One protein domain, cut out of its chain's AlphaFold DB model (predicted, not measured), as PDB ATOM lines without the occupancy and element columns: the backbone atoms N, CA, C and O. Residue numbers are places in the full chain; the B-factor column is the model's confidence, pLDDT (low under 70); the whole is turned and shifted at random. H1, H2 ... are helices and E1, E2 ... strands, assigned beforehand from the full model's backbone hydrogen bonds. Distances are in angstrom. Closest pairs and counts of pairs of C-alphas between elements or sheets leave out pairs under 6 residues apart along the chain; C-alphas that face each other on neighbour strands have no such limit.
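This is residues 266 to 430 of the 435 residues of an uncharacterized protein of Candidatus Pacearchaeota archaeon (UniProt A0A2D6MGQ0). A long helical hairpin, H5 and H6, makes the longest axis, and the end where H5 begins and H6 ends packs on H4, with H2 and H3 packed on H4 as well. H1 lies in the middle, between H5 and a small sheet of three strands, whose long E2 to E3 loop reaches far from the middle. The printed part has 165 residues, with named elements in the order H1 E1 E2 E3 H2 H3 H4 H5 H6. The sheet's order is E1 E2 E3, antiparallel throughout, and the class is mostly helix. The whole is compact, with a radius of gyration of the C-alphas of 16.5 A and spans of 51 by 40 by 30 A.

H1, residues 271 to 284, begins with C-alpha 271 at (23.282, 10.970, 83.896) and is 20.7 A long. E1 is residues 287 to 290, E2 residues 293 to 299, 19.6 A long, and E3 residues 313 to 318. H2 is residues 324 to 333 and H3 residues 341 to 345. H4, residues 356 to 372, is 24.1 A long. H5, residues 379 to 403, measures 36.2 A, and H6, residues 408 to 429, measures 31.1 A and ends with C-alpha 429 at (3.098, 10.071, 90.173).

H4 is the hub, touching the five other helices. H4 touches H3, closest at the C-alphas of Gly 365 and Leu 343, 4.2 A, and it touches H2, closest at the C-alphas of Leu 366 and Leu 325, 6.3 A; H2 and H4 run the same way at a shallow tilt of 13 degrees. H4, H5 and H6 are a bundle, up and down, each running against the one before. H5 touches H4 with residues 379 to 383 alone, closest at the C-alphas of Ser 379 and Ala 367, 4.8 A. H5 and H6, a helical hairpin, stand at a shallow tilt of 8 degrees, with the C-alphas of Leu 383 and Phe 429 closest, 6.1 A. H1 touches H5 at a steep tilt of 46 degrees, opposite ways, closest at the C-alphas of Ala 280 and Tyr 390, 5.1 A. H1 and H2 are on the same face of the sheet, in two layers, helices on one face; H1 is over none of the strands and H2 is over E3. The strands form a meander, each the antiparallel neighbour of the one before; N 288 and O 295 are 2.8 A apart, N 298 and O 313 2.8 A, both within hydrogen-bond range. Every O i to N i+4 pair is within range in H2 to H6, and 9 of 10 in H1.

The C-alphas of Gly 336 and Asp 407, 52.4 A apart, are the two farthest apart. The printed part has no cut, and the link from E2 to E3, 13 residues, is long. The mean pLDDT of the printed part is 93.9; residues 404 to 405 are under 70.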
ATOM      1  N   GLU A 266      20.773  15.993  87.393       94.88
ATOM      2  CA  GLU A 266      20.703  16.469  88.776       94.88
ATOM      3  C   GLU A 266      22.071  16.305  89.465       94.88
ATOM      4  O   GLU A 266      22.714  15.255  89.347       94.88
ATOM      5  N   GLN A 267      22.515  17.346  90.174       92.94
ATOM      6  CA  GLN A 267      23.797  17.366  90.880       92.94
ATOM      7  C   GLN A 267      23.920  16.166  91.837       92.94
ATOM      8  O   GLN A 267      22.982  15.806  92.548       92.94
ATOM      9  N   GLY A 268      25.074  15.494  91.821       88.12
ATOM     10  CA  GLY A 268      25.311  14.286  92.623       88.12
ATOM     11  C   GLY A 268      24.563  13.023  92.156       88.12
ATOM     12  O   GLY A 268      24.670  11.976  92.802       88.12
ATOM     13  N   LYS A 269      23.822  13.066  91.039       89.62
ATOM     14  CA  LYS A 269      23.165  11.897  90.429       89.62
ATOM     15  C   LYS A 269      23.847  11.500  89.118       89.62
ATOM     16  O   LYS A 269      24.516  12.285  88.456       89.62
ATOM     17  N   LYS A 270      23.678  10.237  88.715       87.69
ATOM     18  CA  LYS A 270      24.222   9.723  87.446       87.69
ATOM     19  C   LYS A 270      23.350  10.162  86.264       87.69
ATOM     20  O   LYS A 270      22.140  10.016  86.328       87.69
ATOM     21  N   GLY A 271      23.962  10.555  85.142       89.25
ATOM     22  CA  GLY A 271      23.282  10.970  83.896       89.25
ATOM     23  C   GLY A 271      22.104  10.100  83.452       89.25
ATOM     24  O   GLY A 271      21.060  10.593  83.022       89.25
ATOM     25  N   TYR A 272      22.241   8.781  83.601       91.06
ATOM     26  CA  TYR A 272      21.208   7.852  83.165       91.06
ATOM     27  C   TYR A 272      19.911   7.919  83.984       91.06
ATOM     28  O   TYR A 272      18.885   7.455  83.489       91.06
ATOM     29  N   THR A 273      19.927   8.462  85.207       94.19
ATOM     30  CA  THR A 273      18.730   8.499  86.060       94.19
ATOM     31  C   THR A 273      17.680   9.436  85.483       94.19
ATOM     32  O   THR A 273      16.540   9.022  85.332       94.19
ATOM     33  N   ILE A 274      18.047  10.655  85.082       94.88
ATOM     34  CA  ILE A 274      17.126  11.563  84.382       94.88
ATOM     35  C   ILE A 274      16.962  11.159  82.907       94.88
ATOM     36  O   ILE A 274      15.863  11.211  82.360       94.88
ATOM     37  N   GLY A 275      18.031  10.658  82.270       95.06
ATOM     38  CA  GLY A 275      18.015  10.193  80.879       95.06
ATOM     39  C   GLY A 275      16.985   9.090  80.606       95.06
ATOM     40  O   GLY A 275      16.314   9.104  79.569       95.06
ATOM     41  N   ASN A 276      16.821   8.152  81.542       96.69
ATOM     42  CA  ASN A 276      15.811   7.101  81.434       96.69
ATOM     43  C   ASN A 276      14.384   7.635  81.597       96.69
ATOM     44  O   ASN A 276      13.481   7.055  81.005       96.69
ATOM     45  N   LEU A 277      14.170   8.735  82.329       97.88
ATOM     46  CA  LEU A 277      12.841   9.332  82.475       97.88
ATOM     47  C   LEU A 277      12.389   9.995  81.166       97.88
ATOM     48  O   LEU A 277      11.281   9.741  80.704       97.88
ATOM     49  N   TYR A 278      13.288  10.719  80.484       98.00
ATOM     50  CA  TYR A 278      13.045  11.181  79.108       98.00
ATOM     51  C   TYR A 278      12.756  10.023  78.146       98.00
ATOM     52  O   TYR A 278      11.892  10.126  77.278       98.00
ATOM     53  N   THR A 279      13.491   8.917  78.288       96.88
ATOM     54  CA  THR A 279      13.320   7.736  77.429       96.88
ATOM     55  C   THR A 279      11.964   7.071  77.655       96.88
ATOM     56  O   THR A 279      11.325   6.679  76.683       96.88
ATOM     57  N   ALA A 280      11.523   6.954  78.909       98.06
ATOM     58  CA  ALA A 280      10.230   6.382  79.268       98.06
ATOM     59  C   ALA A 280       9.068   7.227  78.730       98.06
ATOM     60  O   ALA A 280       8.192   6.694  78.055       98.06
ATOM     61  N   LEU A 281       9.124   8.548  78.929       98.50
ATOM     62  CA  LEU A 281       8.146   9.486  78.375       98.50
ATOM     63  C   LEU A 281       8.073   9.403  76.842       98.50
ATOM     64  O   LEU A 281       6.994   9.286  76.269       98.50
ATOM     65  N   GLY A 282       9.226   9.433  76.165       97.38
ATOM     66  CA  GLY A 282       9.272   9.316  74.708       97.38
ATOM     67  C   GLY A 282       8.726   7.976  74.213       97.38
ATOM     68  O   GLY A 282       8.013   7.935  73.215       97.38
ATOM     69  N   ALA A 283       9.012   6.881  74.922       96.06
ATOM     70  CA  ALA A 283       8.507   5.558  74.567       96.06
ATOM     71  C   ALA A 283       6.973   5.483  74.623       96.06
ATOM     72  O   ALA A 283       6.393   4.956  73.675       96.06
ATOM     73  N   TYR A 284       6.342   6.067  75.649       96.69
ATOM     74  CA  TYR A 284       4.880   6.146  75.765       96.69
ATOM     75  C   TYR A 284       4.250   6.827  74.537       96.69
ATOM     76  O   TYR A 284       3.368   6.275  73.883       96.69
ATOM     77  N   PHE A 285       4.788   7.980  74.127       95.94
ATOM     78  CA  PHE A 285       4.271   8.744  72.983       95.94
ATOM     79  C   PHE A 285       4.800   8.304  71.609       95.94
ATOM     80  O   PHE A 285       4.499   8.944  70.605       95.94
ATOM     81  N   ASN A 286       5.618   7.250  71.520       95.75
ATOM     82  CA  ASN A 286       6.368   6.907  70.300       95.75
ATOM     83  C   ASN A 286       7.241   8.060  69.747       95.75
ATOM     84  O   ASN A 286       7.533   8.123  68.550       95.75
ATOM     85  N   MET A 287       7.715   8.935  70.631       96.19
ATOM     86  CA  MET A 287       8.596  10.063  70.340       96.19
ATOM     87  C   MET A 287      10.051   9.767  70.726       96.19
ATOM     88  O   MET A 287      10.367   8.897  71.539       96.19
ATOM     89  N   SER A 288      10.977  10.530  70.153       95.38
ATOM     90  CA  SER A 288      12.374  10.567  70.570       95.38
ATOM     91  C   SER A 288      12.640  11.864  71.322       95.38
ATOM     92  O   SER A 288      12.565  12.933  70.731       95.38
ATOM     93  N   ILE A 289      12.981  11.761  72.610       96.50
ATOM     94  CA  ILE A 289      13.425  12.894  73.435       96.50
ATOM     95  C   ILE A 289      14.937  12.767  73.630       96.50
ATOM     96  O   ILE A 289      15.429  12.138  74.577       96.50
ATOM     97  N   GLY A 290      15.667  13.277  72.641       93.00
ATOM     98  CA  GLY A 290      17.071  12.948  72.412       93.00
ATOM     99  C   GLY A 290      17.991  14.159  72.384       93.00
ATOM    100  O   GLY A 290      17.770  15.150  73.067       93.00
ATOM    101  N   ASP A 291      19.045  14.063  71.580       89.88
ATOM    102  CA  ASP A 291      20.016  15.132  71.334       89.88
ATOM    103  C   ASP A 291      19.462  16.256  70.435       89.88
ATOM    104  O   ASP A 291      19.958  17.375  70.440       89.88
ATOM    105  N   ARG A 292      18.399  15.983  69.677       91.06
ATOM    106  CA  ARG A 292      17.853  16.892  68.655       91.06
ATOM    107  C   ARG A 292      16.498  17.500  69.009       91.06
ATOM    108  O   ARG A 292      15.753  17.886  68.114       91.06
ATOM    109  N   GLY A 293      16.145  17.539  70.287       94.62
ATOM    110  CA  GLY A 293      14.797  17.917  70.696       94.62
ATOM    111  C   GLY A 293      13.874  16.728  70.945       94.62
ATOM    112  O   GLY A 293      14.312  15.586  71.138       94.62
ATOM    113  N   VAL A 294      12.582  17.040  70.919       96.88
ATOM    114  CA  VAL A 294      11.469  16.100  70.847       96.88
ATOM    115  C   VAL A 294      11.109  15.918  69.376       96.88
ATOM    116  O   VAL A 294      10.659  16.853  68.715       96.88
ATOM    117  N   LEU A 295      11.326  14.715  68.861       95.62
ATOM    118  CA  LEU A 295      11.006  14.343  67.487       95.62
ATOM    119  C   LEU A 295       9.914  13.280  67.489       95.62
ATOM    120  O   LEU A 295      10.032  12.278  68.198       95.62
ATOM    121  N   ALA A 296       8.921  13.438  66.628       95.31
ATOM    122  CA  ALA A 296       7.967  12.382  66.324       95.31
ATOM    123  C   ALA A 296       8.161  11.915  64.883       95.31
ATOM    124  O   ALA A 296       8.658  12.644  64.019       95.31
ATOM    125  N   LYS A 297       7.799  10.663  64.626       94.62
ATOM    126  CA  LYS A 297       7.709  10.137  63.270       94.62
ATOM    127  C   LYS A 297       6.240   9.981  62.936       94.62
ATOM    128  O   LYS A 297       5.528   9.364  63.717       94.62
ATOM    129  N   THR A 298       5.808  10.484  61.788       94.50
ATOM    130  CA  THR A 298       4.408  10.416  61.372       94.50
ATOM    131  C   THR A 298       4.230   9.618  60.089       94.50
ATOM    132  O   THR A 298       5.158   9.467  59.287       94.50
ATOM    133  N   ARG A 299       3.035   9.059  59.911       93.81
ATOM    134  CA  ARG A 299       2.548   8.464  58.666       93.81
ATOM    135  C   ARG A 299       1.081   8.824  58.526       93.81
ATOM    136  O   ARG A 299       0.316   8.569  59.445       93.81
ATOM    137  N   ASP A 300       0.716   9.407  57.389       89.88
ATOM    138  CA  ASP A 300      -0.659   9.837  57.111       89.88
ATOM    139  C   ASP A 300      -1.239  10.756  58.212       89.88
ATOM    140  O   ASP A 300      -2.428  10.732  58.495       89.88
ATOM    141  N   GLY A 301      -0.379  11.570  58.841       86.38
ATOM    142  CA  GLY A 301      -0.747  12.493  59.923       86.38
ATOM    143  C   GLY A 301      -0.713  11.896  61.334       86.38
ATOM    144  O   GLY A 301      -0.749  12.651  62.297       86.38
ATOM    145  N   GLU A 302      -0.565  10.579  61.484       90.75
ATOM    146  CA  GLU A 302      -0.533   9.919  62.794       90.75
ATOM    147  C   GLU A 302       0.895   9.620  63.253       90.75
ATOM    148  O   GLU A 302       1.742   9.208  62.454       90.75
ATOM    149  N   ILE A 303       1.162   9.762  64.553       93.25
ATOM    150  CA  ILE A 303       2.448   9.386  65.144       93.25
ATOM    151  C   ILE A 303       2.608   7.863  65.112       93.25
ATOM    152  O   ILE A 303       1.761   7.103  65.574       93.25
ATOM    153  N   VAL A 304       3.745   7.406  64.591       92.81
ATOM    154  CA  VAL A 304       4.093   5.992  64.476       92.81
ATOM    155  C   VAL A 304       5.444   5.685  65.127       92.81
ATOM    156  O   VAL A 304       6.359   6.509  65.116       92.81
ATOM    157  N   PRO A 305       5.648   4.447  65.617       90.62
ATOM    158  CA  PRO A 305       6.934   4.024  66.159       90.62
ATOM    159  C   PRO A 305       8.101   4.232  65.182       90.62
ATOM    160  O   PRO A 305       8.024   3.849  64.010       90.62
ATOM    161  N   PHE A 306       9.256   4.679  65.687       86.31
ATOM    162  CA  PHE A 306      10.467   4.934  64.885       86.31
ATOM    163  C   PHE A 306      10.977   3.728  64.070       86.31
ATOM    164  O   PHE A 306      11.701   3.922  63.087       86.31
ATOM    165  N   ARG A 307      10.586   2.494  64.438       88.62
ATOM    166  CA  ARG A 307      10.870   1.259  63.678       88.62
ATOM    167  C   ARG A 307      10.198   1.226  62.301       88.62
ATOM    168  O   ARG A 307      10.693   0.533  61.414       88.62
ATOM    169  N   GLN A 308       9.101   1.959  62.111       86.56
ATOM    170  CA  GLN A 308       8.457   2.101  60.809       86.56
ATOM    171  C   GLN A 308       9.310   3.013  59.916       86.56
ATOM    172  O   GLN A 308       9.778   4.066  60.348       86.56
ATOM    173  N   ARG A 309       9.588   2.571  58.684       83.81
ATOM    174  CA  ARG A 309      10.514   3.267  57.766       83.81
ATOM    175  C   ARG A 309       9.867   3.766  56.479       83.81
ATOM    176  O   ARG A 309      10.342   4.737  55.910       83.81
ATOM    177  N   LYS A 310       8.861   3.059  55.962       89.00
ATOM    178  CA  LYS A 310       8.289   3.331  54.639       89.00
ATOM    179  C   LYS A 310       7.137   4.326  54.761       89.00
ATOM    180  O   LYS A 310       6.224   4.070  55.538       89.00
ATOM    181  N   GLY A 311       7.176   5.388  53.954       88.69
ATOM    182  CA  GLY A 311       6.104   6.387  53.887       88.69
ATOM    183  C   GLY A 311       5.971   7.231  55.153       88.69
ATOM    184  O   GLY A 311       4.877   7.672  55.465       88.69
ATOM    185  N   THR A 312       7.058   7.396  55.908       92.62
ATOM    186  CA  THR A 312       7.061   8.161  57.157       92.62
ATOM    187  C   THR A 312       7.875   9.437  57.008       92.62
ATOM    188  O   THR A 312       8.911   9.387  56.343       92.62
ATOM    189  N   SER A 313       7.490  10.503  57.699       91.19
ATOM    190  CA  SER A 313       8.270  11.738  57.839       91.19
ATOM    191  C   SER A 313       8.614  12.002  59.305       91.19
ATOM    192  O   SER A 313       7.949  11.502  60.214       91.19
ATOM    193  N   LEU A 314       9.689  12.751  59.549       92.75
ATOM    194  CA  LEU A 314       9.987  13.290  60.875       92.75
ATOM    195  C   LEU A 314       9.370  14.678  61.055       92.75
ATOM    196  O   LEU A 314       9.482  15.529  60.174       92.75
ATOM    197  N   ILE A 315       8.798  14.913  62.233       93.00
ATOM    198  CA  ILE A 315       8.370  16.234  62.695       93.00
ATOM    199  C   ILE A 315       9.133  16.613  63.966       93.00
ATOM    200  O   ILE A 315       9.486  15.753  64.782       93.00
ATOM    201  N   LEU A 316       9.417  17.907  64.109       93.81
ATOM    202  CA  LEU A 316      10.024  18.487  65.300       93.81
ATOM    203  C   LEU A 316       8.914  19.051  66.182       93.81
ATOM    204  O   LEU A 316       8.303  20.043  65.809       93.81
ATOM    205  N   VAL A 317       8.698  18.428  67.339       95.44
ATOM    206  CA  VAL A 317       7.711  18.873  68.335       95.44
ATOM    207  C   VAL A 317       8.297  20.004  69.176       95.44
ATOM    208  O   VAL A 317       7.670  21.033  69.380       95.44
ATOM    209  N   SER A 318       9.540  19.850  69.645       95.38
ATOM    210  CA  SER A 318      10.192  20.889  70.442       95.38
ATOM    211  C   SER A 318      11.706  20.831  70.359       95.38
ATOM    212  O   SER A 318      12.308  19.761  70.303       95.38
ATOM    213  N   LYS A 319      12.329  22.005  70.438       94.06
ATOM    214  CA  LYS A 319      13.754  22.193  70.750       94.06
ATOM    215  C   LYS A 319      13.955  23.102  71.969       94.06
ATOM    216  O   LYS A 319      15.063  23.585  72.204       94.06
ATOM    217  N   ASN A 320      12.898  23.360  72.739       94.50
ATOM    218  CA  ASN A 320      12.942  24.217  73.914       94.50
ATOM    219  C   ASN A 320      12.902  23.373  75.189       94.50
ATOM    220  O   ASN A 320      11.849  22.923  75.629       94.50
ATOM    221  N   ILE A 321      14.060  23.201  75.826       95.88
ATOM    222  CA  ILE A 321      14.170  22.375  77.035       95.88
ATOM    223  C   ILE A 321      13.286  22.877  78.184       95.88
ATOM    224  O   ILE A 321      12.907  22.090  79.047       95.88
ATOM    225  N   ARG A 322      12.928  24.168  78.183       96.44
ATOM    226  CA  ARG A 322      12.121  24.798  79.231       96.44
ATOM    227  C   ARG A 322      10.631  24.525  79.078       96.44
ATOM    228  O   ARG A 322       9.933  24.607  80.078       96.44
ATOM    229  N   THR A 323      10.149  24.222  77.870       96.81
ATOM    230  CA  THR A 323       8.706  24.103  77.580       96.81
ATOM    231  C   THR A 323       8.308  22.815  76.875       96.81
ATOM    232  O   THR A 323       7.136  22.629  76.589       96.81
ATOM    233  N   PHE A 324       9.235  21.893  76.618       98.00
ATOM    234  CA  PHE A 324       8.957  20.737  75.763       98.00
ATOM    235  C   PHE A 324       7.802  19.838  76.218       98.00
ATOM    236  O   PHE A 324       7.222  19.163  75.377       98.00
ATOM    237  N   LEU A 325       7.470  19.787  77.514       98.62
ATOM    238  CA  LEU A 325       6.302  19.031  77.979       98.62
ATOM    239  C   LEU A 325       5.014  19.742  77.575       98.62
ATOM    240  O   LEU A 325       4.073  19.095  77.132       98.62
ATOM    241  N   ARG A 326       5.000  21.072  77.677       98.12
ATOM    242  CA  ARG A 326       3.905  21.905  77.181       98.12
ATOM    243  C   ARG A 326       3.770  21.801  75.664       98.12
ATOM    244  O   ARG A 326       2.664  21.632  75.173       98.12
ATOM    245  N   ASP A 327       4.889  21.821  74.947       97.94
ATOM    246  CA  ASP A 327       4.902  21.676  73.489       97.94
ATOM    247  C   ASP A 327       4.372  20.285  73.067       97.94
ATOM    248  O   ASP A 327       3.647  20.168  72.085       97.94
ATOM    249  N   ILE A 328       4.667  19.223  73.839       98.25
ATOM    250  CA  ILE A 328       4.051  17.896  73.647       98.25
ATOM    251  C   ILE A 328       2.535  17.957  73.887       98.25
ATOM    252  O   ILE A 328       1.787  17.367  73.113       98.25
ATOM    253  N   ALA A 329       2.070  18.648  74.933       98.12
ATOM    254  CA  ALA A 329       0.635  18.803  75.179       98.12
ATOM    255  C   ALA A 329      -0.063  19.504  74.005       98.12
ATOM    256  O   ALA A 329      -1.093  19.026  73.539       98.12
ATOM    257  N   GLU A 330       0.523  20.589  73.492       97.62
ATOM    258  CA  GLU A 330      -0.003  21.337  72.346       97.62
ATOM    259  C   GLU A 330      -0.036  20.498  71.062       97.62
ATOM    260  O   GLU A 330      -1.007  20.578  70.314       97.62
ATOM    261  N   GLU A 331       0.969  19.649  70.825       96.00
ATOM    262  CA  GLU A 331       0.994  18.738  69.672       96.00
ATOM    263  C   GLU A 331      -0.204  17.775  69.671       96.00
ATOM    264  O   GLU A 331      -0.769  17.491  68.616       96.00
ATOM    265  N   PHE A 332      -0.616  17.278  70.842       95.50
ATOM    266  CA  PHE A 332      -1.728  16.332  70.943       95.50
ATOM    267  C   PHE A 332      -3.100  16.999  71.103       95.50
ATOM    268  O   PHE A 332      -4.071  16.538  70.507       95.50
ATOM    269  N   ALA A 333      -3.195  18.053  71.915       95.19
ATOM    270  CA  ALA A 333      -4.457  18.715  72.249       95.19
ATOM    271  C   ALA A 333      -4.796  19.896  71.324       95.19
ATOM    272  O   ALA A 333      -5.928  20.381  71.319       95.19
ATOM    273  N   GLY A 334      -3.834  20.357  70.521       93.81
ATOM    274  CA  GLY A 334      -3.951  21.560  69.708       93.81
ATOM    275  C   GLY A 334      -3.778  22.851  70.513       93.81
ATOM    276  O   GLY A 334      -3.638  22.864  71.737       93.81
ATOM    277  N   SER A 335      -3.791  23.982  69.805       91.25
ATOM    278  CA  SER A 335      -3.640  25.304  70.417       91.25
ATOM    279  C   SER A 335      -4.823  25.643  71.330       91.25
ATOM    280  O   SER A 335      -5.976  25.511  70.916       91.25
ATOM    281  N   GLY A 336      -4.548  26.188  72.517       89.31
ATOM    282  CA  GLY A 336      -5.588  26.653  73.447       89.31
ATOM    283  C   GLY A 336      -6.162  25.570  74.364       89.31
ATOM    284  O   GLY A 336      -7.234  25.776  74.929       89.31
ATOM    285  N   PHE A 337      -5.456  24.447  74.511       94.81
ATOM    286  CA  PHE A 337      -5.777  23.407  75.482       94.81
ATOM    287  C   PHE A 337      -5.845  23.953  76.920       94.81
ATOM    288  O   PHE A 337      -5.205  24.950  77.273       94.81
ATOM    289  N   ILE A 338      -6.628  23.284  77.765       94.81
ATOM    290  CA  ILE A 338      -6.743  23.580  79.193       94.81
ATOM    291  C   ILE A 338      -5.468  23.096  79.880       94.81
ATOM    292  O   ILE A 338      -5.276  21.899  80.072       94.81
ATOM    293  N   GLU A 339      -4.572  24.019  80.211       96.75
ATOM    294  CA  GLU A 339      -3.290  23.700  80.834       96.75
ATOM    295  C   GLU A 339      -3.444  23.484  82.344       96.75
ATOM    296  O   GLU A 339      -3.938  24.357  83.059       96.75
ATOM    297  N   ASN A 340      -2.987  22.334  82.847       97.69
ATOM    298  CA  ASN A 340      -2.984  22.056  84.279       97.69
ATOM    299  C   ASN A 340      -1.940  22.928  85.011       97.69
ATOM    300  O   ASN A 340      -0.840  23.167  84.500       97.69
ATOM    301  N   ASP A 341      -2.230  23.339  86.251       97.88
ATOM    302  CA  ASP A 341      -1.335  24.176  87.071       97.88
ATOM    303  C   ASP A 341       0.076  23.583  87.222       97.88
ATOM    304  O   ASP A 341       1.077  24.310  87.242       97.88
ATOM    305  N   LEU A 342       0.181  22.250  87.315       98.00
ATOM    306  CA  LEU A 342       1.478  21.581  87.398       98.00
ATOM    307  C   LEU A 342       2.285  21.740  86.109       98.00
ATOM    308  O   LEU A 342       3.491  21.965  86.194       98.00
ATOM    309  N   LEU A 343       1.643  21.664  84.940       98.31
ATOM    310  CA  LEU A 343       2.320  21.862  83.658       98.31
ATOM    311  C   LEU A 343       2.731  23.325  83.480       98.31
ATOM    312  O   LEU A 343       3.868  23.585  83.102       98.31
ATOM    313  N   THR A 344       1.876  24.265  83.892       97.44
ATOM    314  CA  THR A 344       2.198  25.702  83.886       97.44
ATOM    315  C   THR A 344       3.462  25.995  84.699       97.44
ATOM    316  O   THR A 344       4.319  26.785  84.295       97.44
ATOM    317  N   LYS A 345       3.598  25.358  85.869       97.81
ATOM    318  CA  LYS A 345       4.741  25.555  86.770       97.81
ATOM    319  C   LYS A 345       5.982  24.755  86.359       97.81
ATOM    320  O   LYS A 345       7.099  25.208  86.611       97.81
ATOM    321  N   TYR A 346       5.796  23.590  85.743       98.12
ATOM    322  CA  TYR A 346       6.861  22.683  85.308       98.12
ATOM    323  C   TYR A 346       6.706  22.297  83.822       98.12
ATOM    324  O   TYR A 346       6.555  21.115  83.508       98.12
ATOM    325  N   PRO A 347       6.782  23.264  82.884       97.81
ATOM    326  CA  PRO A 347       6.515  23.017  81.461       97.81
ATOM    327  C   PRO A 347       7.649  22.265  80.745       97.81
ATOM    328  O   PRO A 347       7.539  21.898  79.578       97.81
ATOM    329  N   GLY A 348       8.757  22.021  81.437       97.19
ATOM    330  CA  GLY A 348       9.946  21.346  80.946       97.19
ATOM    331  C   GLY A 348      10.991  21.291  82.054       97.19
ATOM    332  O   GLY A 348      10.656  21.182  83.234       97.19
ATOM    333  N   VAL A 349      12.267  21.389  81.694       96.12
ATOM    334  CA  VAL A 349      13.369  21.477  82.656       96.12
ATOM    335  C   VAL A 349      13.837  22.916  82.792       96.12
ATOM    336  O   VAL A 349      14.083  23.593  81.795       96.12
ATOM    337  N   ASP A 350      14.003  23.368  84.035       94.44
ATOM    338  CA  ASP A 350      14.687  24.621  84.346       94.44
ATOM    339  C   ASP A 350      16.202  24.373  84.486       94.44
ATOM    340  O   ASP A 350      16.626  23.732  85.450       94.44
ATOM    341  N   PRO A 351      17.034  24.916  83.581       91.69
ATOM    342  CA  PRO A 351      18.492  24.933  83.682       91.69
ATOM    343  C   PRO A 351      19.074  25.364  85.025       91.69
ATOM    344  O   PRO A 351      20.182  24.961  85.368       91.69
ATOM    345  N   LYS A 352      18.359  26.199  85.786       90.88
ATOM    346  CA  LYS A 352      18.824  26.674  87.096       90.88
ATOM    347  C   LYS A 352      18.534  25.691  88.229       90.88
ATOM    348  O   LYS A 352      19.072  25.864  89.318       90.88
ATOM    349  N   ASN A 353      17.669  24.704  88.002       92.56
ATOM    350  CA  ASN A 353      17.216  23.767  89.024       92.56
ATOM    351  C   ASN A 353      16.827  22.413  88.405       92.56
ATOM    352  O   ASN A 353      15.656  22.009  88.390       92.56
ATOM    353  N   ILE A 354      17.830  21.720  87.868       95.06
ATOM    354  CA  ILE A 354      17.655  20.423  87.214       95.06
ATOM    355  C   ILE A 354      17.493  19.344  88.286       95.06
ATOM    356  O   ILE A 354      18.452  18.974  88.959       95.06
ATOM    357  N   THR A 355      16.280  18.808  88.420       96.69
ATOM    358  CA  THR A 355      15.993  17.682  89.316       96.69
ATOM    359  C   THR A 355      15.069  16.670  88.649       96.69
ATOM    360  O   THR A 355      14.207  17.022  87.836       96.69
ATOM    361  N   ILE A 356      15.219  15.398  89.019       97.19
ATOM    362  CA  ILE A 356      14.321  14.312  88.597       97.19
ATOM    363  C   ILE A 356      12.898  14.601  89.086       97.19
ATOM    364  O   ILE A 356      11.938  14.367  88.357       97.19
ATOM    365  N   ALA A 357      12.766  15.162  90.292       97.94
ATOM    366  CA  ALA A 357      11.485  15.524  90.885       97.94
ATOM    367  C   ALA A 357      10.732  16.590  90.071       97.94
ATOM    368  O   ALA A 357       9.537  16.434  89.822       97.94
ATOM    369  N   ASN A 358      11.412  17.642  89.605       97.94
ATOM    370  CA  ASN A 358      10.788  18.677  88.776       97.94
ATOM    371  C   ASN A 358      10.320  18.098  87.435       97.94
ATOM    372  O   ASN A 358       9.183  18.334  87.036       97.94
ATOM    373  N   LEU A 359      11.158  17.286  86.774       98.38
ATOM    374  CA  LEU A 359      10.780  16.640  85.514       98.38
ATOM    375  C   LEU A 359       9.595  15.679  85.697       98.38
ATOM    376  O   LEU A 359       8.648  15.725  84.918       98.38
ATOM    377  N   ALA A 360       9.603  14.843  86.739       98.62
ATOM    378  CA  ALA A 360       8.483  13.957  87.055       98.62
ATOM    379  C   ALA A 360       7.194  14.746  87.354       98.62
ATOM    380  O   ALA A 360       6.114  14.368  86.908       98.62
ATOM    381  N   THR A 361       7.306  15.875  88.056       98.62
ATOM    382  CA  THR A 361       6.161  16.751  88.346       98.62
ATOM    383  C   THR A 361       5.585  17.358  87.067       98.62
ATOM    384  O   THR A 361       4.368  17.377  86.899       98.62
ATOM    385  N   GLY A 362       6.442  17.786  86.137       98.56
ATOM    386  CA  GLY A 362       6.019  18.237  84.812       98.56
ATOM    387  C   GLY A 362       5.338  17.133  84.003       98.56
ATOM    388  O   GLY A 362       4.306  17.380  83.391       98.56
ATOM    389  N   ILE A 363       5.860  15.900  84.035       98.75
ATOM    390  CA  ILE A 363       5.237  14.742  83.365       98.75
ATOM    391  C   ILE A 363       3.845  14.458  83.939       98.75
ATOM    392  O   ILE A 363       2.914  14.200  83.182       98.75
ATOM    393  N   LYS A 364       3.675  14.561  85.261       98.69
ATOM    394  CA  LYS A 364       2.353  14.500  85.895       98.69
ATOM    395  C   LYS A 364       1.437  15.621  85.415       98.69
ATOM    396  O   LYS A 364       0.287  15.355  85.090       98.69
ATOM    397  N   GLY A 365       1.944  16.851  85.344       98.50
ATOM    398  CA  GLY A 365       1.200  17.982  84.791       98.50
ATOM    399  C   GLY A 365       0.764  17.749  83.345       98.50
ATOM    400  O   GLY A 365      -0.379  18.042  83.010       98.50
ATOM    401  N   LEU A 366       1.635  17.169  82.515       98.75
ATOM    402  CA  LEU A 366       1.319  16.761  81.147       98.75
ATOM    403  C   LEU A 366       0.210  15.702  81.120       98.75
ATOM    404  O   LEU A 366      -0.764  15.885  80.404       98.75
ATOM    405  N   ALA A 367       0.316  14.636  81.915       98.62
ATOM    406  CA  ALA A 367      -0.704  13.587  81.958       98.62
ATOM    407  C   ALA A 367      -2.082  14.136  82.370       98.62
ATOM    408  O   ALA A 367      -3.072  13.867  81.698       98.62
ATOM    409  N   LEU A 368      -2.134  14.961  83.422       98.31
ATOM    410  CA  LEU A 368      -3.371  15.620  83.862       98.31
ATOM    411  C   LEU A 368      -3.923  16.564  82.794       98.31
ATOM    412  O   LEU A 368      -5.110  16.553  82.524       98.31
ATOM    413  N   THR A 369      -3.053  17.332  82.137       98.50
ATOM    414  CA  THR A 369      -3.450  18.211  81.030       98.50
ATOM    415  C   THR A 369      -4.083  17.415  79.890       98.50
ATOM    416  O   THR A 369      -5.114  17.810  79.362       98.50
ATOM    417  N   LEU A 370      -3.492  16.288  79.490       98.31
ATOM    418  CA  LEU A 370      -4.042  15.467  78.410       98.31
ATOM    419  C   LEU A 370      -5.379  14.819  78.797       98.31
ATOM    420  O   LEU A 370      -6.245  14.681  77.940       98.31
ATOM    421  N   GLU A 371      -5.560  14.449  80.065       97.75
ATOM    422  CA  GLU A 371      -6.837  13.955  80.597       97.75
ATOM    423  C   GLU A 371      -7.898  15.068  80.641       97.75
ATOM    424  O   GLU A 371      -9.002  14.872  80.142       97.75
ATOM    425  N   ASP A 372      -7.545  16.264  81.126       97.06
ATOM    426  CA  ASP A 372      -8.421  17.447  81.189       97.06
ATOM    427  C   ASP A 372      -8.890  17.923  79.793       97.06
ATOM    428  O   ASP A 372      -9.860  18.674  79.685       97.06
ATOM    429  N   ASN A 373      -8.204  17.501  78.723       97.81
ATOM    430  CA  ASN A 373      -8.532  17.803  77.324       97.81
ATOM    431  C   ASN A 373      -9.040  16.579  76.537       97.81
ATOM    432  O   ASN A 373      -9.027  16.604  75.306       97.81
ATOM    433  N   ASP A 374      -9.461  15.509  77.219       97.12
ATOM    434  CA  ASP A 374     -10.026  14.291  76.616       97.12
ATOM    435  C   ASP A 374      -9.103  13.590  75.588       97.12
ATOM    436  O   ASP A 374      -9.564  12.850  74.713       97.12
ATOM    437  N   ILE A 375      -7.785  13.796  75.676       97.06
ATOM    438  CA  ILE A 375      -6.794  13.157  74.795       97.06
ATOM    439  C   ILE A 375      -6.450  11.749  75.280       97.06
ATOM    440  O   ILE A 375      -6.233  10.839  74.475       97.06
ATOM    441  N   ILE A 376      -6.399  11.563  76.598       96.88
ATOM    442  CA  ILE A 376      -6.218  10.261  77.243       96.88
ATOM    443  C   ILE A 376      -7.356  10.012  78.228       96.88
ATOM    444  O   ILE A 376      -7.941  10.944  78.767       96.88
ATOM    445  N   SER A 377      -7.654   8.741  78.490       95.19
ATOM    446  CA  SER A 377      -8.755   8.350  79.377       95.19
ATOM    447  C   SER A 377      -8.406   8.348  80.865       95.19
ATOM    448  O   SER A 377      -9.313   8.322  81.688       95.19
ATOM    449  N   SER A 378      -7.117   8.259  81.204       97.00
ATOM    450  CA  SER A 378      -6.637   8.137  82.582       97.00
ATOM    451  C   SER A 378      -5.214   8.671  82.678       97.00
ATOM    452  O   SER A 378      -4.284   8.097  82.097       97.00
ATOM    453  N   SER A 379      -5.025   9.747  83.437       97.62
ATOM    454  CA  SER A 379      -3.679  10.227  83.774       97.62
ATOM    455  C   SER A 379      -2.917   9.209  84.631       97.62
ATOM    456  O   SER A 379      -1.700   9.080  84.488       97.62
ATOM    457  N   THR A 380      -3.620   8.429  85.460       97.44
ATOM    458  CA  THR A 380      -3.037   7.344  86.268       97.44
ATOM    459  C   THR A 380      -2.388   6.283  85.385       97.44
ATOM    460  O   THR A 380      -1.218   5.961  85.585       97.44
ATOM    461  N   ASP A 381      -3.102   5.799  84.366       97.50
ATOM    462  CA  ASP A 381      -2.636   4.705  83.503       97.50
ATOM    463  C   ASP A 381      -1.379   5.126  82.730       97.50
ATOM    464  O   ASP A 381      -0.406   4.374  82.640       97.50
ATOM    465  N   MET A 382      -1.367   6.366  82.223       98.06
ATOM    466  CA  MET A 382      -0.195   6.951  81.571       98.06
ATOM    467  C   MET A 382       1.011   7.006  82.517       98.06
ATOM    468  O   MET A 382       2.127   6.643  82.135       98.06
ATOM    469  N   LEU A 383       0.814   7.490  83.745       98.62
ATOM    470  CA  LEU A 383       1.899   7.643  84.712       98.62
ATOM    471  C   LEU A 383       2.444   6.291  85.181       98.62
ATOM    472  O   LEU A 383       3.664   6.149  85.305       98.62
ATOM    473  N   ASP A 384       1.581   5.297  85.374       98.19
ATOM    474  CA  ASP A 384       1.981   3.936  85.737       98.19
ATOM    475  C   ASP A 384       2.812   3.273  84.628       98.19
ATOM    476  O   ASP A 384       3.882   2.721  84.914       98.19
ATOM    477  N   GLU A 385       2.411   3.402  83.358       98.19
ATOM    478  CA  GLU A 385       3.186   2.873  82.225       98.19
ATOM    479  C   GLU A 385       4.560   3.557  82.110       98.19
ATOM    480  O   GLU A 385       5.594   2.896  81.949       98.19
ATOM    481  N   ILE A 386       4.612   4.885  82.258       98.56
ATOM    482  CA  ILE A 386       5.880   5.631  82.249       98.56
ATOM    483  C   ILE A 386       6.775   5.193  83.416       98.56
ATOM    484  O   ILE A 386       7.986   5.027  83.227       98.56
ATOM    485  N   LEU A 387       6.220   4.982  84.612       98.50
ATOM    486  CA  LEU A 387       6.973   4.511  85.777       98.50
ATOM    487  C   LEU A 387       7.535   3.100  85.566       98.50
ATOM    488  O   LEU A 387       8.687   2.834  85.941       98.50
ATOM    489  N   GLU A 388       6.766   2.201  84.950       98.12
ATOM    490  CA  GLU A 388       7.224   0.856  84.602       98.12
ATOM    491  C   GLU A 388       8.403   0.924  83.621       98.12
ATOM    492  O   GLU A 388       9.490   0.403  83.907       98.12
ATOM    493  N   LEU A 389       8.237   1.644  82.507       97.88
ATOM    494  CA  LEU A 389       9.280   1.843  81.495       97.88
ATOM    495  C   LEU A 389      10.542   2.477  82.095       97.88
ATOM    496  O   LEU A 389      11.668   2.064  81.783       97.88
ATOM    497  N   TYR A 390      10.366   3.450  82.990       98.31
ATOM    498  CA  TYR A 390      11.452   4.105  83.705       98.31
ATOM    499  C   TYR A 390      12.241   3.120  84.574       98.31
ATOM    500  O   TYR A 390      13.468   3.023  84.456       98.31
ATOM    501  N   THR A 391      11.539   2.340  85.397       97.62
ATOM    502  CA  THR A 391      12.133   1.364  86.321       97.62
ATOM    503  C   THR A 391      12.874   0.258  85.567       97.62
ATOM    504  O   THR A 391      14.015  -0.080  85.907       97.62
ATOM    505  N   VAL A 392      12.291  -0.249  84.475       96.12
ATOM    506  CA  VAL A 392      12.949  -1.210  83.572       96.12
ATOM    507  C   VAL A 392      14.216  -0.607  82.959       96.12
ATOM    508  O   VAL A 392      15.261  -1.263  82.910       96.12
ATOM    509  N   GLY A 393      14.161   0.654  82.523       94.31
ATOM    510  CA  GLY A 393      15.312   1.380  81.989       94.31
ATOM    511  C   GLY A 393      16.456   1.514  82.999       94.31
ATOM    512  O   GLY A 393      17.619   1.275  82.650       94.31
ATOM    513  N   LEU A 394      16.142   1.856  84.253       94.44
ATOM    514  CA  LEU A 394      17.115   1.944  85.347       94.44
ATOM    515  C   LEU A 394      17.794   0.596  85.604       94.44
ATOM    516  O   LEU A 394      19.029   0.527  85.633       94.44
ATOM    517  N   LYS A 395      17.006  -0.480  85.725       93.12
ATOM    518  CA  LYS A 395      17.520  -1.834  85.963       93.12
ATOM    519  C   LYS A 395      18.413  -2.310  84.819       93.12
ATOM    520  O   LYS A 395      19.553  -2.715  85.033       93.12
ATOM    521  N   ARG A 396      17.960  -2.145  83.574       90.81
ATOM    522  CA  ARG A 396      18.732  -2.527  82.384       90.81
ATOM    523  C   ARG A 396      20.105  -1.850  82.327       90.81
ATOM    524  O   ARG A 396      21.057  -2.444  81.821       90.81
ATOM    525  N   ASN A 397      20.227  -0.613  82.807       88.06
ATOM    526  CA  ASN A 397      21.501   0.102  82.801       88.06
ATOM    527  C   ASN A 397      22.513  -0.479  83.792       88.06
ATOM    528  O   ASN A 397      23.694  -0.566  83.453       88.06
ATOM    529  N   ILE A 398      22.073  -0.904  84.977       87.69
ATOM    530  CA  ILE A 398      22.958  -1.531  85.967       87.69
ATOM    531  C   ILE A 398      23.261  -2.991  85.610       87.69
ATOM    532  O   ILE A 398      24.411  -3.404  85.726       87.69
ATOM    533  N   ASP A 399      22.301  -3.728  85.044       84.62
ATOM    534  CA  ASP A 399      22.501  -5.108  84.577       84.62
ATOM    535  C   ASP A 399      23.543  -5.164  83.451       84.62
ATOM    536  O   ASP A 399      24.384  -6.063  83.389       84.62
ATOM    537  N   LYS A 400      23.549  -4.164  82.559       79.06
ATOM    538  CA  LYS A 400      24.613  -4.011  81.555       79.06
ATOM    539  C   LYS A 400      25.984  -3.839  82.205       79.06
ATOM    540  O   LYS A 400      26.935  -4.445  81.727       79.06
ATOM    541  N   LYS A 401      26.093  -3.053  83.278       78.44
ATOM    542  CA  LYS A 401      27.358  -2.871  84.011       78.44
ATOM    543  C   LYS A 401      27.781  -4.142  84.746       78.44
ATOM    544  O   LYS A 401      28.961  -4.475  84.732       78.44
ATOM    545  N   LEU A 402      26.828  -4.896  85.292       75.81
ATOM    546  CA  LEU A 402      27.078  -6.217  85.874       75.81
ATOM    547  C   LEU A 402      27.659  -7.186  84.840       75.81
ATOM    548  O   LEU A 402      28.693  -7.801  85.083       75.81
ATOM    549  N   ASN A 403      27.073  -7.237  83.643       72.25
ATOM    550  CA  ASN A 403      27.597  -8.032  82.528       72.25
ATOM    551  C   ASN A 403      28.980  -7.565  82.036       72.25
ATOM    552  O   ASN A 403      29.704  -8.333  81.401       72.25
ATOM    553  N   LEU A 404      29.343  -6.312  82.312       66.94
ATOM    554  CA  LEU A 404      30.660  -5.745  82.025       66.94
ATOM    555  C   LEU A 404      31.662  -5.931  83.176       66.94
ATOM    556  O   LEU A 404      32.828  -5.590  83.000       66.94
ATOM    557  N   GLY A 405      31.242  -6.535  84.292       67.81
ATOM    558  CA  GLY A 405      32.119  -6.910  85.398       67.81
ATOM    559  C   GLY A 405      32.288  -5.844  86.476       67.81
ATOM    560  O   GLY A 405      33.319  -5.849  87.134       67.81
ATOM    561  N   ILE A 406      31.323  -4.940  86.676       75.62
ATOM    562  CA  ILE A 406      31.355  -4.031  87.838       75.62
ATOM    563  C   ILE A 406      31.398  -4.833  89.153       75.62
ATOM    564  O   ILE A 406      30.786  -5.899  89.262       75.62
ATOM    565  N   ASP A 407      32.106  -4.319  90.159       82.12
ATOM    566  CA  ASP A 407      32.175  -4.959  91.468       82.12
ATOM    567  C   ASP A 407      30.812  -4.959  92.191       82.12
ATOM    568  O   ASP A 407      29.928  -4.128  91.949       82.12
ATOM    569  N   THR A 408      30.632  -5.930  93.088       83.19
ATOM    570  CA  THR A 408      29.358  -6.161  93.782       83.19
ATOM    571  C   THR A 408      28.952  -4.998  94.690       83.19
ATOM    572  O   THR A 408      27.758  -4.755  94.866       83.19
ATOM    573  N   GLU A 409      29.907  -4.276  95.277       84.94
ATOM    574  CA  GLU A 409      29.616  -3.164  96.184       84.94
ATOM    575  C   GLU A 409      29.092  -1.952  95.408       84.94
ATOM    576  O   GLU A 409      28.021  -1.427  95.729       84.94
ATOM    577  N   LYS A 410      29.763  -1.574  94.315       82.50
ATOM    578  CA  LYS A 410      29.284  -0.541  93.391       82.50
ATOM    579  C   LYS A 410      27.951  -0.918  92.767       82.50
ATOM    580  O   LYS A 410      27.089  -0.050  92.642       82.50
ATOM    581  N   TYR A 411      27.746  -2.186  92.404       86.69
ATOM    582  CA  TYR A 411      26.453  -2.656  91.904       86.69
ATOM    583  C   TYR A 411      25.330  -2.405  92.924       86.69
ATOM    584  O   TYR A 411      24.341  -1.757  92.584       86.69
ATOM    585  N   LYS A 412      25.515  -2.803  94.192       90.75
ATOM    586  CA  LYS A 412      24.544  -2.532  95.273       90.75
ATOM    587  C   LYS A 412      24.326  -1.035  95.507       90.75
ATOM    588  O   LYS A 412      23.204  -0.604  95.768       90.75
ATOM    589  N   GLY A 413      25.383  -0.229  95.401       90.75
ATOM    590  CA  GLY A 413      25.283   1.230  95.469       90.75
ATOM    591  C   GLY A 413      24.402   1.810  94.357       90.75
ATOM    592  O   GLY A 413      23.573   2.683  94.617       90.75
ATOM    593  N   LEU A 414      24.532   1.291  93.132       90.31
ATOM    594  CA  LEU A 414      23.694   1.680  91.995       90.31
ATOM    595  C   LEU A 414      22.251   1.174  92.120       90.31
ATOM    596  O   LEU A 414      21.339   1.900  91.733       90.31
ATOM    597  N   GLU A 415      22.021  -0.016  92.683       93.81
ATOM    598  CA  GLU A 415      20.669  -0.494  93.015       93.81
ATOM    599  C   GLU A 415      19.985   0.447  94.005       93.81
ATOM    600  O   GLU A 415      18.910   0.963  93.715       93.81
ATOM    601  N   LYS A 416      20.654   0.791  95.111       94.75
ATOM    602  CA  LYS A 416      20.117   1.736  96.100       94.75
ATOM    603  C   LYS A 416      19.835   3.115  95.496       94.75
ATOM    604  O   LYS A 416      18.857   3.765  95.865       94.75
ATOM    605  N   LEU A 417      20.691   3.585  94.585       93.12
ATOM    606  CA  LEU A 417      20.454   4.824  93.846       93.12
ATOM    607  C   LEU A 417      19.197   4.718  92.976       93.12
ATOM    608  O   LEU A 417      18.372   5.628  93.022       93.12
ATOM    609  N   ASN A 418      19.061   3.630  92.210       95.44
ATOM    610  CA  ASN A 418      17.903   3.366  91.358       95.44
ATOM    611  C   ASN A 418      16.608   3.315  92.175       95.44
ATOM    612  O   ASN A 418      15.641   3.960  91.784       95.44
ATOM    613  N   ASP A 419      16.611   2.621  93.314       95.44
ATOM    614  CA  ASP A 419      15.460   2.532  94.218       95.44
ATOM    615  C   ASP A 419      15.079   3.901  94.785       95.44
ATOM    616  O   ASP A 419      13.905   4.246  94.887       95.44
ATOM    617  N   ASN A 420      16.067   4.721  95.148       96.38
ATOM    618  CA  ASN A 420      15.807   6.067  95.649       96.38
ATOM    619  C   ASN A 420      15.138   6.939  94.572       96.38
ATOM    620  O   ASN A 420      14.083   7.523  94.816       96.38
ATOM    621  N   VAL A 421      15.706   6.992  93.362       96.44
ATOM    622  CA  VAL A 421      15.146   7.837  92.293       96.44
ATOM    623  C   VAL A 421      13.805   7.317  91.770       96.44
ATOM    624  O   VAL A 421      12.932   8.127  91.473       96.44
ATOM    625  N   SER A 422      13.595   5.997  91.704       96.88
ATOM    626  CA  SER A 422      12.303   5.424  91.307       96.88
ATOM    627  C   SER A 422      11.219   5.705  92.344       96.88
ATOM    628  O   SER A 422      10.106   6.060  91.962       96.88
ATOM    629  N   ASN A 423      11.543   5.651  93.640       97.69
ATOM    630  CA  ASN A 423      10.609   6.020  94.702       97.69
ATOM    631  C   ASN A 423      10.227   7.505  94.641       97.69
ATOM    632  O   ASN A 423       9.051   7.816  94.786       97.69
ATOM    633  N   ILE A 424      11.171   8.413  94.361       97.56
ATOM    634  CA  ILE A 424      10.856   9.840  94.156       97.56
ATOM    635  C   ILE A 424       9.822  10.006  93.033       97.56
ATOM    636  O   ILE A 424       8.806  10.671  93.231       97.56
ATOM    637  N   VAL A 425      10.054   9.381  91.873       98.19
ATOM    638  CA  VAL A 425       9.123   9.457  90.732       98.19
ATOM    639  C   VAL A 425       7.773   8.840  91.093       98.19
ATOM    640  O   VAL A 425       6.740   9.458  90.849       98.19
ATOM    641  N   LYS A 426       7.770   7.669  91.738       98.00
ATOM    642  CA  LYS A 426       6.556   6.972  92.175       98.00
ATOM    643  C   LYS A 426       5.707   7.822  93.115       98.00
ATOM    644  O   LYS A 426       4.504   7.921  92.912       98.00
ATOM    645  N   GLU A 427       6.307   8.437  94.134       97.75
ATOM    646  CA  GLU A 427       5.574   9.291  95.075       97.75
ATOM    647  C   GLU A 427       4.964  10.515  94.385       97.75
ATOM    648  O   GLU A 427       3.839  10.894  94.698       97.75
ATOM    649  N   ILE A 428       5.663  11.105  93.412       98.00
ATOM    650  CA  ILE A 428       5.131  12.223  92.626       98.00
ATOM    651  C   ILE A 428       3.964  11.758  91.754       98.00
ATOM    652  O   ILE A 428       2.940  12.440  91.700       98.00
ATOM    653  N   PHE A 429       4.097  10.606  91.099       97.81
ATOM    654  CA  PHE A 429       3.098  10.071  90.173       97.81
ATOM    655  C   PHE A 429       1.807   9.624  90.860       97.81
ATOM    656  O   PHE A 429       0.765   9.625  90.213       97.81
ATOM    657  N   LYS A 430       1.822   9.344  92.171       93.25
ATOM    658  CA  LYS A 430       0.589   9.100  92.929       93.25
ATOM    659  C   LYS A 430      -0.385  10.263  92.755       93.25
ATOM    660  O   LYS A 430      -0.099  11.410  93.119       93.25
TER     661      LYS A 430